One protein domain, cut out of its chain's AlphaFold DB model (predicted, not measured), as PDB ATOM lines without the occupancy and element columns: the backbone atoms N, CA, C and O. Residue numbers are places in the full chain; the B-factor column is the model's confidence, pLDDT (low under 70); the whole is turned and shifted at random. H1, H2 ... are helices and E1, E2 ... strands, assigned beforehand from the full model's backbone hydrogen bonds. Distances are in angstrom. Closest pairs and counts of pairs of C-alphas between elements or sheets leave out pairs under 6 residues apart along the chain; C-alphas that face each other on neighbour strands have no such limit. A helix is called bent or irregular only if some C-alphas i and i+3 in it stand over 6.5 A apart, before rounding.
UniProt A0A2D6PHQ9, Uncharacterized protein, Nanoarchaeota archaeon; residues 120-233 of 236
ATOM      1  N   GLU A 120     174.951 205.817 222.912       85.38
ATOM      2  CA  GLU A 120     175.305 205.487 221.521       85.38
ATOM      3  C   GLU A 120     176.814 205.584 221.246       85.38
ATOM      4  O   GLU A 120     177.353 204.961 220.331       85.38
ATOM      5  N   ASN A 121     177.501 206.439 221.996       85.25
ATOM      6  CA  ASN A 121     178.922 206.713 221.856       85.25
ATOM      7  C   ASN A 121     179.472 207.313 223.154       85.25
ATOM      8  O   ASN A 121     178.721 207.737 224.031       85.25
ATOM      9  N   LYS A 122     180.799 207.419 223.249       83.56
ATOM     10  CA  LYS A 122     181.478 207.950 224.434       83.56
ATOM     11  C   LYS A 122     181.030 209.359 224.817       83.56
ATOM     12  O   LYS A 122     181.008 209.685 225.996       83.56
ATOM     13  N   GLY A 123     180.662 210.198 223.850       79.69
ATOM     14  CA  GLY A 123     180.170 211.540 224.148       79.69
ATOM     15  C   GLY A 123     178.792 211.569 224.758       79.69
ATOM     16  O   GLY A 123     178.574 212.310 225.709       79.69
ATOM     17  N   ASP A 124     177.903 210.723 224.254       82.50
ATOM     18  CA  ASP A 124     176.595 210.515 224.856       82.50
ATOM     19  C   ASP A 124     176.735 209.939 226.276       82.50
ATOM     20  O   ASP A 124     176.188 210.490 227.227       82.50
ATOM     21  N   ALA A 125     177.601 208.935 226.461       85.88
ATOM     22  CA  ALA A 125     177.920 208.383 227.779       85.88
ATOM     23  C   ALA A 125     178.438 209.459 228.759       85.88
ATOM     24  O   ALA A 125     177.974 209.553 229.897       85.88
ATOM     25  N   VAL A 126     179.368 210.316 228.312       82.94
ATOM     26  CA  VAL A 126     179.890 211.442 229.107       82.94
ATOM     27  C   VAL A 126     178.789 212.427 229.471       82.94
ATOM     28  O   VAL A 126     178.763 212.893 230.608       82.94
ATOM     29  N   ASP A 127     177.882 212.741 228.551       79.38
ATOM     30  CA  ASP A 127     176.801 213.693 228.798       79.38
ATOM     31  C   ASP A 127     175.789 213.148 229.804       79.38
ATOM     32  O   ASP A 127     175.377 213.880 230.707       79.38
ATOM     33  N   LYS A 128     175.479 211.851 229.734       84.06
ATOM     34  CA  LYS A 128     174.616 211.166 230.703       84.06
ATOM     35  C   LYS A 128     175.242 211.123 232.100       84.06
ATOM     36  O   LYS A 128     174.579 211.468 233.080       84.06
ATOM     37  N   ILE A 129     176.541 210.827 232.210       84.19
ATOM     38  CA  ILE A 129     177.258 210.904 233.495       84.19
ATOM     39  C   ILE A 129     177.375 212.342 233.994       84.19
ATOM     40  O   ILE A 129     177.173 212.593 235.177       84.19
ATOM     41  N   MET A 130     177.651 213.311 233.122       76.31
ATOM     42  CA  MET A 130     177.670 214.728 233.489       76.31
ATOM     43  C   MET A 130     176.312 215.222 233.964       76.31
ATOM     44  O   MET A 130     176.246 216.119 234.798       76.31
ATOM     45  N   TYR A 131     175.226 214.661 233.457       72.81
ATOM     46  CA  TYR A 131     173.899 214.998 233.931       72.81
ATOM     47  C   TYR A 131     173.620 214.393 235.315       72.81
ATOM     48  O   TYR A 131     173.145 215.095 236.210       72.81
ATOM     49  N   ALA A 132     173.983 213.124 235.521       69.69
ATOM     50  CA  ALA A 132     173.776 212.422 236.788       69.69
ATOM     51  C   ALA A 132     174.715 212.903 237.913       69.69
ATOM     52  O   ALA A 132     174.270 213.153 239.031       69.69
ATOM     53  N   LEU A 133     176.007 213.054 237.615       70.06
ATOM     54  CA  LEU A 133     177.064 213.399 238.569       70.06
ATOM     55  C   LEU A 133     177.469 214.875 238.527       70.06
ATOM     56  O   LEU A 133     178.125 215.333 239.454       70.06
ATOM     57  N   GLY A 134     177.116 215.642 237.494       65.44
ATOM     58  CA  GLY A 134     177.627 217.006 237.291       65.44
ATOM     59  C   GLY A 134     177.415 217.964 238.463       65.44
ATOM     60  O   GLY A 134     178.369 218.655 238.814       65.44
ATOM     61  N   PRO A 135     176.228 218.025 239.098       64.62
ATOM     62  CA  PRO A 135     176.035 218.834 240.302       64.62
ATOM     63  C   PRO A 135     176.996 218.437 241.431       64.62
ATOM     64  O   PRO A 135     177.638 219.300 242.024       64.62
ATOM     65  N   THR A 136     177.165 217.134 241.662       62.06
ATOM     66  CA  THR A 136     178.070 216.581 242.679       62.06
ATOM     67  C   THR A 136     179.536 216.854 242.346       62.06
ATOM     68  O   THR A 136     180.287 217.325 243.194       62.06
ATOM     69  N   LEU A 137     179.954 216.634 241.096       66.00
ATOM     70  CA  LEU A 137     181.316 216.915 240.640       66.00
ATOM     71  C   LEU A 137     181.646 218.407 240.756       66.00
ATOM     72  O   LEU A 137     182.743 218.738 241.188       66.00
ATOM     73  N   ARG A 138     180.699 219.299 240.439       63.00
ATOM     74  CA  ARG A 138     180.870 220.755 240.583       63.00
ATOM     75  C   ARG A 138     180.962 221.210 242.036       63.00
ATOM     76  O   ARG A 138     181.683 222.159 242.320       63.00
ATOM     77  N   ALA A 139     180.235 220.556 242.938       56.06
ATOM     78  CA  ALA A 139     180.289 220.863 244.364       56.06
ATOM     79  C   ALA A 139     181.600 220.386 245.013       56.06
ATOM     80  O   ALA A 139     182.107 221.034 245.924       56.06
ATOM     81  N   LEU A 140     182.154 219.260 244.550       60.31
ATOM     82  CA  LEU A 140     183.291 218.599 245.203       60.31
ATOM     83  C   LEU A 140     184.643 218.896 244.559       60.31
ATOM     84  O   LEU A 140     185.666 218.895 245.243       60.31
ATOM     85  N   ILE A 141     184.675 219.099 243.244       66.00
ATOM     86  CA  ILE A 141     185.911 219.267 242.488       66.00
ATOM     87  C   ILE A 141     185.965 220.701 242.003       66.00
ATOM     88  O   ILE A 141     185.324 221.064 241.021       66.00
ATOM     89  N   LYS A 142     186.775 221.519 242.673       71.69
ATOM     90  CA  LYS A 142     187.046 222.869 242.198       71.69
ATOM     91  C   LYS A 142     187.926 222.796 240.951       71.69
ATOM     92  O   LYS A 142     189.070 222.352 241.018       71.69
ATOM     93  N   VAL A 143     187.388 223.244 239.823       70.12
ATOM     94  CA  VAL A 143     188.150 223.438 238.589       70.12
ATOM     95  C   VAL A 143     188.460 224.924 238.460       70.12
ATOM     96  O   VAL A 143     187.553 225.730 238.264       70.12
ATOM     97  N   ASP A 144     189.738 225.280 238.562       73.94
ATOM     98  CA  ASP A 144     190.211 226.638 238.303       73.94
ATOM     99  C   ASP A 144     190.635 226.731 236.829       73.94
ATOM    100  O   ASP A 144     191.684 226.221 236.441       73.94
ATOM    101  N   VAL A 145     189.780 227.334 235.999       71.81
ATOM    102  CA  VAL A 145     190.032 227.547 234.566       71.81
ATOM    103  C   VAL A 145     190.481 228.981 234.333       71.81
ATOM    104  O   VAL A 145     189.787 229.925 234.714       71.81
ATOM    105  N   THR A 146     191.632 229.151 233.689       73.88
ATOM    106  CA  THR A 146     192.129 230.471 233.291       73.88
ATOM    107  C   THR A 146     191.565 230.897 231.934       73.88
ATOM    108  O   THR A 146     191.080 230.076 231.155       73.88
ATOM    109  N   GLN A 147     191.648 232.192 231.609       65.00
ATOM    110  CA  GLN A 147     191.305 232.659 230.261       65.00
ATOM    111  C   GLN A 147     192.226 232.027 229.206       65.00
ATOM    112  O   GLN A 147     191.762 231.684 228.131       65.00
ATOM    113  N   GLU A 148     193.498 231.785 229.534       68.69
ATOM    114  CA  GLU A 148     194.421 231.066 228.652       68.69
ATOM    115  C   GLU A 148     193.951 229.624 228.390       68.69
ATOM    116  O   GLU A 148     193.993 229.169 227.250       68.69
ATOM    117  N   ASP A 149     193.431 228.919 229.400       65.56
ATOM    118  CA  ASP A 149     192.812 227.602 229.210       65.56
ATOM    119  C   ASP A 149     191.564 227.693 228.330       65.56
ATOM    120  O   ASP A 149     191.377 226.863 227.446       65.56
ATOM    121  N   ALA A 150     190.719 228.704 228.539       65.94
ATOM    122  CA  ALA A 150     189.519 228.901 227.732       65.94
ATOM    123  C   ALA A 150     189.850 229.188 226.262       65.94
ATOM    124  O   ALA A 150     189.222 228.632 225.358       65.94
ATOM    125  N   ASP A 151     190.899 229.970 226.029       62.22
ATOM    126  CA  ASP A 151     191.425 230.285 224.707       62.22
ATOM    127  C   ASP A 151     192.089 229.047 224.065       62.22
ATOM    128  O   ASP A 151     191.980 228.846 222.851       62.22
ATOM    129  N   ASN A 152     192.714 228.182 224.876       61.91
ATOM    130  CA  ASN A 152     193.383 226.940 224.464       61.91
ATOM    131  C   ASN A 152     192.455 225.717 224.343       61.91
ATOM    132  O   ASN A 152     192.854 224.736 223.712       61.91
ATOM    133  N   VAL A 153     191.214 225.755 224.856       59.53
ATOM    134  CA  VAL A 153     190.175 224.699 224.718       59.53
ATOM    135  C   VAL A 153     189.699 224.519 223.258       59.53
ATOM    136  O   VAL A 153     188.700 223.862 222.970       59.53
ATOM    137  N   TYR A 154     190.482 225.001 222.288       51.53
ATOM    138  CA  TYR A 154     190.407 224.631 220.882       51.53
ATOM    139  C   TYR A 154     190.107 223.132 220.716       51.53
ATOM    140  O   TYR A 154     190.883 222.266 221.128       51.53
ATOM    141  N   HIS A 155     188.964 222.873 220.071       51.38
ATOM    142  CA  HIS A 155     188.285 221.600 219.771       51.38
ATOM    143  C   HIS A 155     189.145 220.333 219.653       51.38
ATOM    144  O   HIS A 155     188.676 219.244 219.971       51.38
ATOM    145  N   ALA A 156     190.395 220.449 219.206       51.09
ATOM    146  CA  ALA A 156     191.293 219.328 218.991       51.09
ATOM    147  C   ALA A 156     191.616 218.539 220.270       51.09
ATOM    148  O   ALA A 156     191.650 217.316 220.193       51.09
ATOM    149  N   ASP A 157     191.835 219.174 221.433       52.59
ATOM    150  CA  ASP A 157     192.252 218.419 222.631       52.59
ATOM    151  C   ASP A 157     191.071 217.754 223.355       52.59
ATOM    152  O   ASP A 157     191.188 216.621 223.820       52.59
ATOM    153  N   PHE A 158     189.898 218.395 223.368       55.25
ATOM    154  CA  PHE A 158     188.675 217.775 223.878       55.25
ATOM    155  C   PHE A 158     188.251 216.600 222.994       55.25
ATOM    156  O   PHE A 158     188.165 215.480 223.492       55.25
ATOM    157  N   THR A 159     188.100 216.796 221.678       58.91
ATOM    158  CA  THR A 159     187.782 215.691 220.760       58.91
ATOM    159  C   THR A 159     188.856 214.602 220.797       58.91
ATOM    160  O   THR A 159     188.518 213.429 220.751       58.91
ATOM    161  N   ARG A 160     190.140 214.929 220.987       59.69
ATOM    162  CA  ARG A 160     191.191 213.912 221.160       59.69
ATOM    163  C   ARG A 160     191.052 213.109 222.459       59.69
ATOM    164  O   ARG A 160     191.304 211.908 222.443       59.69
ATOM    165  N   ARG A 161     190.696 213.746 223.580       53.84
ATOM    166  CA  ARG A 161     190.627 213.095 224.905       53.84
ATOM    167  C   ARG A 161     189.312 212.362 225.154       53.84
ATOM    168  O   ARG A 161     189.310 211.335 225.826       53.84
ATOM    169  N   THR A 162     188.205 212.880 224.633       53.72
ATOM    170  CA  THR A 162     186.856 212.359 224.904       53.72
ATOM    171  C   THR A 162     186.204 211.724 223.676       53.72
ATOM    172  O   THR A 162     185.209 211.022 223.820       53.72
ATOM    173  N   ASN A 163     186.770 211.914 222.477       57.00
ATOM    174  CA  ASN A 163     186.177 211.531 221.189       57.00
ATOM    175  C   ASN A 163     184.807 212.185 220.918       57.00
ATOM    176  O   ASN A 163     183.990 211.663 220.162       57.00
ATOM    177  N   VAL A 164     184.554 213.346 221.533       53.22
ATOM    178  CA  VAL A 164     183.301 214.108 221.426       53.22
ATOM    179  C   VAL A 164     183.521 215.372 220.607       53.22
ATOM    180  O   VAL A 164     184.474 216.115 220.846       53.22
ATOM    181  N   ILE A 165     182.623 215.652 219.661       51.81
ATOM    182  CA  ILE A 165     182.617 216.899 218.881       51.81
ATOM    183  C   ILE A 165     181.608 217.866 219.525       51.81
ATOM    184  O   ILE A 165     180.406 217.582 219.493       51.81
ATOM    185  N   PRO A 166     182.035 219.004 220.103       51.03
ATOM    186  CA  PRO A 166     181.107 219.944 220.727       51.03
ATOM    187  C   PRO A 166     180.174 220.573 219.680       51.03
ATOM    188  O   PRO A 166     180.623 221.127 218.678       51.03
ATOM    189  N   ARG A 167     178.853 220.505 219.899       45.56
ATOM    190  CA  ARG A 167     177.838 220.901 218.897       45.56
ATOM    191  C   ARG A 167     177.518 222.402 218.820       45.56
ATOM    192  O   ARG A 167     176.676 222.788 218.010       45.56
ATOM    193  N   ARG A 168     178.147 223.279 219.609       43.41
ATOM    194  CA  ARG A 168     177.890 224.730 219.556       43.41
ATOM    195  C   ARG A 168     179.158 225.530 219.834       43.41
ATOM    196  O   ARG A 168     179.526 225.700 220.981       43.41
ATOM    197  N   THR A 169     179.773 226.077 218.792       43.22
ATOM    198  CA  THR A 169     180.700 227.210 218.921       43.22
ATOM    199  C   THR A 169     180.255 228.284 217.944       43.22
ATOM    200  O   THR A 169     180.538 228.203 216.749       43.22
ATOM    201  N   LYS A 170     179.486 229.263 218.432       37.34
ATOM    202  CA  LYS A 170     179.225 230.504 217.699       37.34
ATOM    203  C   LYS A 170     180.111 231.596 218.292       37.34
ATOM    204  O   LYS A 170     179.808 232.109 219.353       37.34
ATOM    205  N   ASN A 171     181.137 231.938 217.518       40.06
ATOM    206  CA  ASN A 171     181.863 233.206 217.458       40.06
ATOM    207  C   ASN A 171     182.437 233.792 218.756       40.06
ATOM    208  O   ASN A 171     181.733 234.428 219.531       40.06
ATOM    209  N   GLY A 172     183.771 233.757 218.818       44.62
ATOM    210  CA  GLY A 172     184.600 234.542 219.729       44.62
ATOM    211  C   GLY A 172     185.197 233.663 220.817       44.62
ATOM    212  O   GLY A 172     184.454 233.029 221.542       44.62
ATOM    213  N   VAL A 173     186.527 233.588 220.832       49.97
ATOM    214  CA  VAL A 173     187.441 233.080 221.873       49.97
ATOM    215  C   VAL A 173     186.803 232.681 223.226       49.97
ATOM    216  O   VAL A 173     185.987 233.412 223.782       49.97
ATOM    217  N   GLY A 174     187.217 231.509 223.726       57.94
ATOM    218  CA  GLY A 174     186.527 230.657 224.696       57.94
ATOM    219  C   GLY A 174     185.985 231.328 225.956       57.94
ATOM    220  O   GLY A 174     186.653 232.099 226.644       57.94
ATOM    221  N   SER A 175     184.749 230.964 226.294       72.56
ATOM    222  CA  SER A 175     184.156 231.290 227.586       72.56
ATOM    223  C   SER A 175     184.803 230.449 228.687       72.56
ATOM    224  O   SER A 175     184.874 229.222 228.574       72.56
ATOM    225  N   ILE A 176     185.201 231.091 229.792       69.12
ATOM    226  CA  ILE A 176     185.654 230.402 231.014       69.12
ATOM    227  C   ILE A 176     184.611 229.372 231.465       69.12
ATOM    228  O   ILE A 176     184.971 228.282 231.903       69.12
ATOM    229  N   GLU A 177     183.318 229.665 231.309       71.88
ATOM    230  CA  GLU A 177     182.234 228.741 231.650       71.88
ATOM    231  C   GLU A 177     182.213 227.505 230.736       71.88
ATOM    232  O   GLU A 177     182.069 226.376 231.209       71.88
ATOM    233  N   GLU A 178     182.400 227.683 229.426       69.88
ATOM    234  CA  GLU A 178     182.448 226.572 228.465       69.88
ATOM    235  C   GLU A 178     183.689 225.698 228.681       69.88
ATOM    236  O   GLU A 178     183.609 224.465 228.643       69.88
ATOM    237  N   ALA A 179     184.822 226.324 228.983       71.19
ATOM    238  CA  ALA A 179     186.064 225.642 229.310       71.19
ATOM    239  C   ALA A 179     185.967 224.890 230.648       71.19
ATOM    240  O   ALA A 179     186.354 223.724 230.732       71.19
ATOM    241  N   THR A 180     185.327 225.488 231.652       73.12
ATOM    242  CA  THR A 180     184.994 224.837 232.928       73.12
ATOM    243  C   THR A 180     184.090 223.624 232.713       73.12
ATOM    244  O   THR A 180     184.383 222.527 233.190       73.12
ATOM    245  N   ASN A 181     183.023 223.768 231.924       73.69
ATOM    246  CA  ASN A 181     182.136 222.654 231.582       73.69
ATOM    247  C   ASN A 181     182.860 221.541 230.809       73.69
ATOM    248  O   ASN A 181     182.564 220.360 231.006       73.69
ATOM    249  N   SER A 182     183.831 221.894 229.967       74.56
ATOM    250  CA  SER A 182     184.656 220.932 229.230       74.56
ATOM    251  C   SER A 182     185.587 220.150 230.159       74.56
ATOM    252  O   SER A 182     185.700 218.934 230.018       74.56
ATOM    253  N   GLN A 183     186.184 220.804 231.159       74.38
ATOM    254  CA  GLN A 183     186.986 220.130 232.185       74.38
ATOM    255  C   GLN A 183     186.146 219.155 233.018       74.38
ATOM    256  O   GLN A 183     186.559 218.013 233.220       74.38
ATOM    257  N   TYR A 184     184.928 219.535 233.417       76.75
ATOM    258  CA  TYR A 184     184.033 218.595 234.097       76.75
ATOM    259  C   TYR A 184     183.652 217.403 233.212       76.75
ATOM    260  O   TYR A 184     183.640 216.276 233.700       76.75
ATOM    261  N   ARG A 185     183.427 217.607 231.908       79.25
ATOM    262  CA  ARG A 185     183.204 216.508 230.948       79.25
ATOM    263  C   ARG A 185     184.414 215.573 230.852       79.25
ATOM    264  O   ARG A 185     184.236 214.360 230.769       79.25
ATOM    265  N   VAL A 186     185.638 216.102 230.908       78.69
ATOM    266  CA  VAL A 186     186.865 215.285 230.972       78.69
ATOM    267  C   VAL A 186     186.915 214.482 232.273       78.69
ATOM    268  O   VAL A 186     187.166 213.278 232.228       78.69
ATOM    269  N   ILE A 187     186.616 215.103 233.416       80.56
ATOM    270  CA  ILE A 187     186.550 214.415 234.712       80.56
ATOM    271  C   ILE A 187     185.500 213.295 234.675       80.56
ATOM    272  O   ILE A 187     185.823 212.156 235.004       80.56
ATOM    273  N   ALA A 188     184.286 213.587 234.204       83.62
ATOM    274  CA  ALA A 188     183.202 212.617 234.056       83.62
ATOM    275  C   ALA A 188     183.576 211.461 233.119       83.62
ATOM    276  O   ALA A 188     183.299 210.308 233.439       83.62
ATOM    277  N   SER A 189     184.281 211.736 232.016       85.00
ATOM    278  CA  SER A 189     184.792 210.685 231.123       85.00
ATOM    279  C   SER A 189     185.736 209.714 231.828       85.00
ATOM    280  O   SER A 189     185.810 208.545 231.460       85.00
ATOM    281  N   GLY A 190     186.421 210.176 232.878       87.44
ATOM    282  CA  GLY A 190     187.265 209.342 233.719       87.44
ATOM    283  C   GLY A 190     186.491 208.304 234.529       87.44
ATOM    284  O   GLY A 190     187.110 207.336 234.956       87.44
ATOM    285  N   TYR A 191     185.185 208.470 234.734       89.69
ATOM    286  CA  TYR A 191     184.333 207.507 235.434       89.69
ATOM    287  C   TYR A 191     183.702 206.473 234.499       89.69
ATOM    288  O   TYR A 191     182.946 205.641 234.975       89.69
ATOM    289  N   ILE A 192     183.978 206.511 233.195       92.19
ATOM    290  CA  ILE A 192     183.369 205.601 232.220       92.19
ATOM    291  C   ILE A 192     184.404 204.569 231.777       92.19
ATOM    292  O   ILE A 192     185.495 204.920 231.322       92.19
ATOM    293  N   VAL A 193     184.033 203.297 231.875       94.19
ATOM    294  CA  VAL A 193     184.741 202.167 231.281       94.19
ATOM    295  C   VAL A 193     184.095 201.853 229.939       94.19
ATOM    296  O   VAL A 193     182.875 201.856 229.792       94.19
ATOM    297  N   GLU A 194     184.938 201.621 228.942       93.44
ATOM    298  CA  GLU A 194     184.533 201.294 227.583       93.44
ATOM    299  C   GLU A 194     185.001 199.874 227.277       93.44
ATOM    300  O   GLU A 194     186.203 199.596 227.272       93.44
ATOM    301  N   GLU A 195     184.056 198.977 227.016       92.81
ATOM    302  CA  GLU A 195     184.342 197.603 226.617       92.81
ATOM    303  C   GLU A 195     183.761 197.354 225.235       92.81
ATOM    304  O   GLU A 195     182.598 197.643 224.976       92.81
ATOM    305  N   THR A 196     184.574 196.821 224.326       91.44
ATOM    306  CA  THR A 196     184.105 196.419 222.999       91.44
ATOM    307  C   THR A 196     184.132 194.905 222.908       91.44
ATOM    308  O   THR A 196     185.179 194.277 223.088       91.44
ATOM    309  N   ASP A 197     182.972 194.311 222.644       89.25
ATOM    310  CA  ASP A 197     182.845 192.867 222.535       89.25
ATOM    311  C   ASP A 197     183.477 192.326 221.236       89.25
ATOM    312  O   ASP A 197     183.887 193.053 220.326       89.25
ATOM    313  N   LYS A 198     183.534 190.995 221.107       86.81
ATOM    314  CA  LYS A 198     184.083 190.329 219.909       86.81
ATOM    315  C   LYS A 198     183.289 190.608 218.624       86.81
ATOM    316  O   LYS A 198     183.756 190.243 217.547       86.81
ATOM    317  N   LYS A 199     182.089 191.186 218.728       85.44
ATOM    318  CA  LYS A 199     181.222 191.562 217.607       85.44
ATOM    319  C   LYS A 199     181.370 193.044 217.240       85.44
ATOM    320  O   LYS A 199     180.716 193.481 216.297       85.44
ATOM    321  N   GLY A 200     182.237 193.787 217.932       84.81
ATOM    322  CA  GLY A 200     182.454 195.214 217.706       84.81
ATOM    323  C   GLY A 200     181.391 196.105 218.348       84.81
ATOM    324  O   GLY A 200     181.300 197.274 217.982       84.81
ATOM    325  N   ILE A 201     180.577 195.571 219.262       86.12
ATOM    326  CA  ILE A 201     179.601 196.350 220.024       86.12
ATOM    327  C   ILE A 201     180.320 196.941 221.230       86.12
ATOM    328  O   ILE A 201     180.838 196.205 222.071       86.12
ATOM    329  N   THR A 202     180.349 198.267 221.300       89.12
ATOM    330  CA  THR A 202     180.906 199.008 222.429       89.12
ATOM    331  C   THR A 202     179.824 199.253 223.472       89.12
ATOM    332  O   THR A 202     178.773 199.807 223.159       89.12
ATOM    333  N   THR A 203     180.091 198.856 224.710       91.38
ATOM    334  CA  THR A 203     179.258 199.115 225.885       91.38
ATOM    335  C   THR A 203     179.996 200.032 226.847       91.38
ATOM    336  O   THR A 203     181.206 199.890 227.044       91.38
ATOM    337  N   TYR A 204     179.256 200.953 227.459       93.50
ATOM    338  CA  TYR A 204     179.778 201.895 228.441       93.50
ATOM    339  C   TYR A 204     179.228 201.541 229.818       93.50
ATOM    340  O   TYR A 204     178.023 201.359 229.976       93.50
ATOM    341  N   THR A 205     180.102 201.451 230.810       93.81
ATOM    342  CA  THR A 205     179.735 201.198 232.207       93.81
ATOM    343  C   THR A 205     180.451 202.180 233.120       93.81
ATOM    344  O   THR A 205     181.419 202.832 232.720       93.81
ATOM    345  N   ILE A 206     179.964 202.337 234.348       93.50
ATOM    346  CA  ILE A 206     180.653 203.142 235.352       93.50
ATOM    347  C   ILE A 206     181.892 202.393 235.866       93.50
ATOM    348  O   ILE A 206     181.868 201.185 236.088       93.50
ATOM    349  N   ASP A 207     182.987 203.117 236.081       94.31
ATOM    350  CA  ASP A 207     184.172 202.628 236.780       94.31
ATOM    351  C   ASP A 207     183.824 202.445 238.262       94.31
ATOM    352  O   ASP A 207     183.835 203.400 239.048       94.31
ATOM    353  N   THR A 208     183.500 201.206 238.633       89.75
ATOM    354  CA  THR A 208     183.096 200.814 239.988       89.75
ATOM    355  C   THR A 208     184.106 201.255 241.046       89.75
ATOM    356  O   THR A 208     183.723 201.712 242.121       89.75
ATOM    357  N   GLU A 209     185.407 201.168 240.767       91.12
ATOM    358  CA  GLU A 209     186.444 201.491 241.751       91.12
ATOM    359  C   GLU A 209     186.576 203.002 241.965       91.12
ATOM    360  O   GLU A 209     186.772 203.463 243.095       91.12
ATOM    361  N   LYS A 210     186.423 203.808 240.909       89.56
ATOM    362  CA  LYS A 210     186.356 205.271 241.057       89.56
ATOM    363  C   LYS A 210     185.054 205.724 241.701       89.56
ATOM    364  O   LYS A 210     185.083 206.664 242.498       89.56
ATOM    365  N   LEU A 211     183.941 205.064 241.388       87.44
ATOM    366  CA  LEU A 211     182.652 205.338 242.013       87.44
ATOM    367  C   LEU A 211     182.700 205.053 243.519       87.44
ATOM    368  O   LEU A 211     182.265 205.894 244.303       87.44
ATOM    369  N   LYS A 212     183.301 203.928 243.932       88.00
ATOM    370  CA  LYS A 212     183.481 203.599 245.351       88.00
ATOM    371  C   LYS A 212     184.246 204.683 246.097       88.00
ATOM    372  O   LYS A 212     183.749 205.205 247.081       88.00
ATOM    373  N   LYS A 213     185.391 205.120 245.562       87.50
ATOM    374  CA  LYS A 213     186.181 206.215 246.159       87.50
ATOM    375  C   LYS A 213     185.402 207.522 246.292       87.50
ATOM    376  O   LYS A 213     185.665 208.305 247.198       87.50
ATOM    377  N   LEU A 214     184.489 207.785 245.357       79.94
ATOM    378  CA  LEU A 214     183.637 208.968 245.393       79.94
ATOM    379  C   LEU A 214     182.579 208.847 246.503       79.94
ATOM    380  O   LEU A 214     182.350 209.802 247.238       79.94
ATOM    381  N   ILE A 215     181.972 207.671 246.646       78.62
ATOM    382  CA  ILE A 215     180.929 207.385 247.638       78.62
ATOM    383  C   ILE A 215     181.522 207.090 249.036       78.62
ATOM    384  O   ILE A 215     180.836 207.302 250.023       78.62
ATOM    385  N   ASP A 216     182.810 206.751 249.184       79.19
ATOM    386  CA  ASP A 216     183.501 206.673 250.493       79.19
ATOM    387  C   ASP A 216     183.361 207.967 251.319       79.19
ATOM    388  O   ASP A 216     183.469 207.955 252.547       79.19
ATOM    389  N   ASN A 217     183.109 209.097 250.653       72.12
ATOM    390  CA  ASN A 217     182.680 210.323 251.300       72.12
ATOM    391  C   ASN A 217     181.158 210.277 251.576       72.12
ATOM    392  O   ASN A 217     180.373 210.324 250.624       72.12
ATOM    393  N   PRO A 218     180.712 210.297 252.853       63.97
ATOM    394  CA  PRO A 218     179.298 210.153 253.185       63.97
ATOM    395  C   PRO A 218     178.390 211.218 252.567       63.97
ATOM    396  O   PRO A 218     177.337 210.871 252.049       63.97
ATOM    397  N   VAL A 219     178.807 212.492 252.536       60.50
ATOM    398  CA  VAL A 219     178.043 213.575 251.876       60.50
ATOM    399  C   VAL A 219     177.820 213.240 250.406       60.50
ATOM    400  O   VAL A 219     176.714 213.353 249.883       60.50
ATOM    401  N   THR A 220     178.877 212.786 249.744       65.69
ATOM    402  CA  THR A 220     178.852 212.492 248.315       65.69
ATOM    403  C   THR A 220     177.968 211.292 248.012       65.69
ATOM    404  O   THR A 220     177.097 211.366 247.145       65.69
ATOM    405  N   GLY A 221     178.139 210.201 248.758       64.88
ATOM    406  CA  GLY A 221     177.298 209.022 248.610       64.88
ATOM    407  C   GLY A 221     175.827 209.301 248.901       64.88
ATOM    408  O   GLY A 221     174.974 208.831 248.154       64.88
ATOM    409  N   SER A 222     175.523 210.128 249.904       61.62
ATOM    410  CA  SER A 222     174.159 210.571 250.219       61.62
ATOM    411  C   SER A 222     173.503 211.339 249.072       61.62
ATOM    412  O   SER A 222     172.366 211.044 248.690       61.62
ATOM    413  N   ILE A 223     174.215 212.306 248.486       62.28
ATOM    414  CA  ILE A 223     173.713 213.101 247.353       62.28
ATOM    415  C   ILE A 223     173.439 212.198 246.145       62.28
ATOM    416  O   ILE A 223     172.395 212.309 245.504       62.28
ATOM    417  N   LEU A 224     174.354 211.277 245.840       67.88
ATOM    418  CA  LEU A 224     174.209 210.387 244.687       67.88
ATOM    419  C   LEU A 224     173.119 209.331 244.891       67.88
ATOM    420  O   LEU A 224     172.365 209.035 243.965       67.88
ATOM    421  N   TYR A 225     172.995 208.797 246.103       66.00
ATOM    422  CA  TYR A 225     171.962 207.823 246.444       66.00
ATOM    423  C   TYR A 225     170.558 208.431 246.387       66.00
ATOM    424  O   TYR A 225     169.652 207.836 245.803       66.00
ATOM    425  N   SER A 226     170.386 209.643 246.924       58.72
ATOM    426  CA  SER A 226     169.103 210.363 246.939       58.72
ATOM    427  C   SER A 226     168.704 210.949 245.580       58.72
ATOM    428  O   SER A 226     167.521 211.215 245.342       58.72
ATOM    429  N   ALA A 227     169.654 211.109 244.652       61.78
ATOM    430  CA  ALA A 227     169.368 211.588 243.310       61.78
ATOM    431  C   ALA A 227     168.365 210.658 242.602       61.78
ATOM    432  O   ALA A 227     168.612 209.466 242.379       61.78
ATOM    433  N   LYS A 228     167.200 211.208 242.236       53.66
ATOM    434  CA  LYS A 228     166.197 210.486 241.442       53.66
ATOM    435  C   LYS A 228     166.633 210.384 239.974       53.66
ATOM    436  O   LYS A 228     167.133 211.396 239.457       53.66
ATOM    437  N   PRO A 229     166.387 209.235 239.307       47.25
ATOM    438  CA  PRO A 229     166.499 209.100 237.857       47.25
ATOM    439  C   PRO A 229     165.583 210.091 237.128       47.25
ATOM    440  O   PRO A 229     164.521 210.473 237.626       47.25
ATOM    441  N   GLU A 230     165.998 210.510 235.936       42.34
ATOM    442  CA  GLU A 230     165.415 211.630 235.189       42.34
ATOM    443  C   GLU A 230     163.908 211.494 234.902       42.34
ATOM    444  O   GLU A 230     163.178 212.485 234.983       42.34
ATOM    445  N   GLN A 231     163.410 210.273 234.680       38.78
ATOM    446  CA  GLN A 231     161.990 210.019 234.396       38.78
ATOM    447  C   GLN A 231     161.041 210.500 235.509       38.78
ATOM    448  O   GLN A 231     159.882 210.801 235.240       38.78
ATOM    449  N   GLN A 232     161.523 210.625 236.750       33.09
ATOM    450  CA  GLN A 232     160.715 211.101 237.879       33.09
ATOM    451  C   GLN A 232     160.824 212.610 238.132       33.09
ATOM    452  O   GLN A 232     159.993 213.149 238.857       33.09
ATOM    453  N   ARG A 233     161.816 213.310 237.559       38.31
ATOM    454  CA  ARG A 233     161.963 214.773 237.730       38.31
ATOM    455  C   ARG A 233     161.125 215.579 236.747       38.31
ATOM    456  O   ARG A 233     160.811 216.721 237.036       38.31
TER     457      ARG A 233
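This is residues 120 to 233 of the 236 residues of an uncharacterized protein of Nanoarchaeota archaeon (UniProt A0A2D6PHQ9). The kinked helix H1 runs through the middle, with the two-stranded hairpin E1 E2 along one side of it and, on the other, helix H4 with the short helices H2 and H3 packed on it. H4 meets H1 with its later end, nearly crosswise; H5 follows the hairpin and turns a corner into H6, which comes back to H1. The printed part has 114 residues, with six named helices and two named strands in the order H1 H2 H3 H4 E1 E2 H5 H6; the sheet, E1 - E2, is antiparallel and the class is mostly helix. The whole is compact, with a radius of gyration of the C-alphas of 15.4 A and spans of 41 by 39 by 27 A.

Look first at E1, residues 192 to 196, and E2, residues 202 to 206, an antiparallel hairpin: N 193 and O 205 are 2.8 A apart and N 195 and O 203 3.0 A, both within hydrogen-bond range. Next find H1, residues 122 to 140; the closest C-alphas of H1 and E2 are those of Ala 125 and Tyr 204, 6.8 A apart. H1 is irregular, with C-alphas 132 and 135 7.7 A apart, and has a kink of 67 degrees near residue 133. H4, residues 176 to 189, is the hub and touches three helices. With residues 184 to 189 alone it touches H1, closest C-alphas Val 126 and Ser 189 at 5.4 A, about perpendicular, only just, at 71 degrees. H3, residues 156 to 162, touches H4 at Thr 162 and Val 186, whose C-alphas are the closest at 6.7 A, at a tilt of 37 degrees, only just steep. H2, residues 147 to 152, touches residues 176 to 180 of H4 alone, closest C-alphas Ala 150 and Ala 179 at 5.0 A. H5, residues 208 to 215, and H6, residues 218 to 226, touch only at the corner, closest C-alphas Ile 215 and Gly 221 at 4.1 A. Residues 133 to 136 of H1 alone touch H6, closest C-alphas Thr 136 and Thr 220 at 7.0 A. Every O i to N i+4 pair is within hydrogen-bond range in H2, H3, H4, H5 and H6; in H1, 13 of 15 are.

Find C-alpha 122 at (181.478, 207.950, 224.434); H1 runs 23.4 A from there. H4 starts at C-alpha 176, (185.654, 230.402, 231.014), and spans 19.7 A; E1 spans 13.0 A and E2 13.6 A. H6 ends at C-alpha 226, (169.103, 210.363, 246.939).

The C-alphas farthest apart, Gly 172 and Lys 198, are 44.2 A apart. The printed part has no cut; the link from H3 to H4, residues 163 to 175, is long. Mean pLDDT of the printed part is 70.1, and residues 147 to 174 and 218 to 233 are among those under 70.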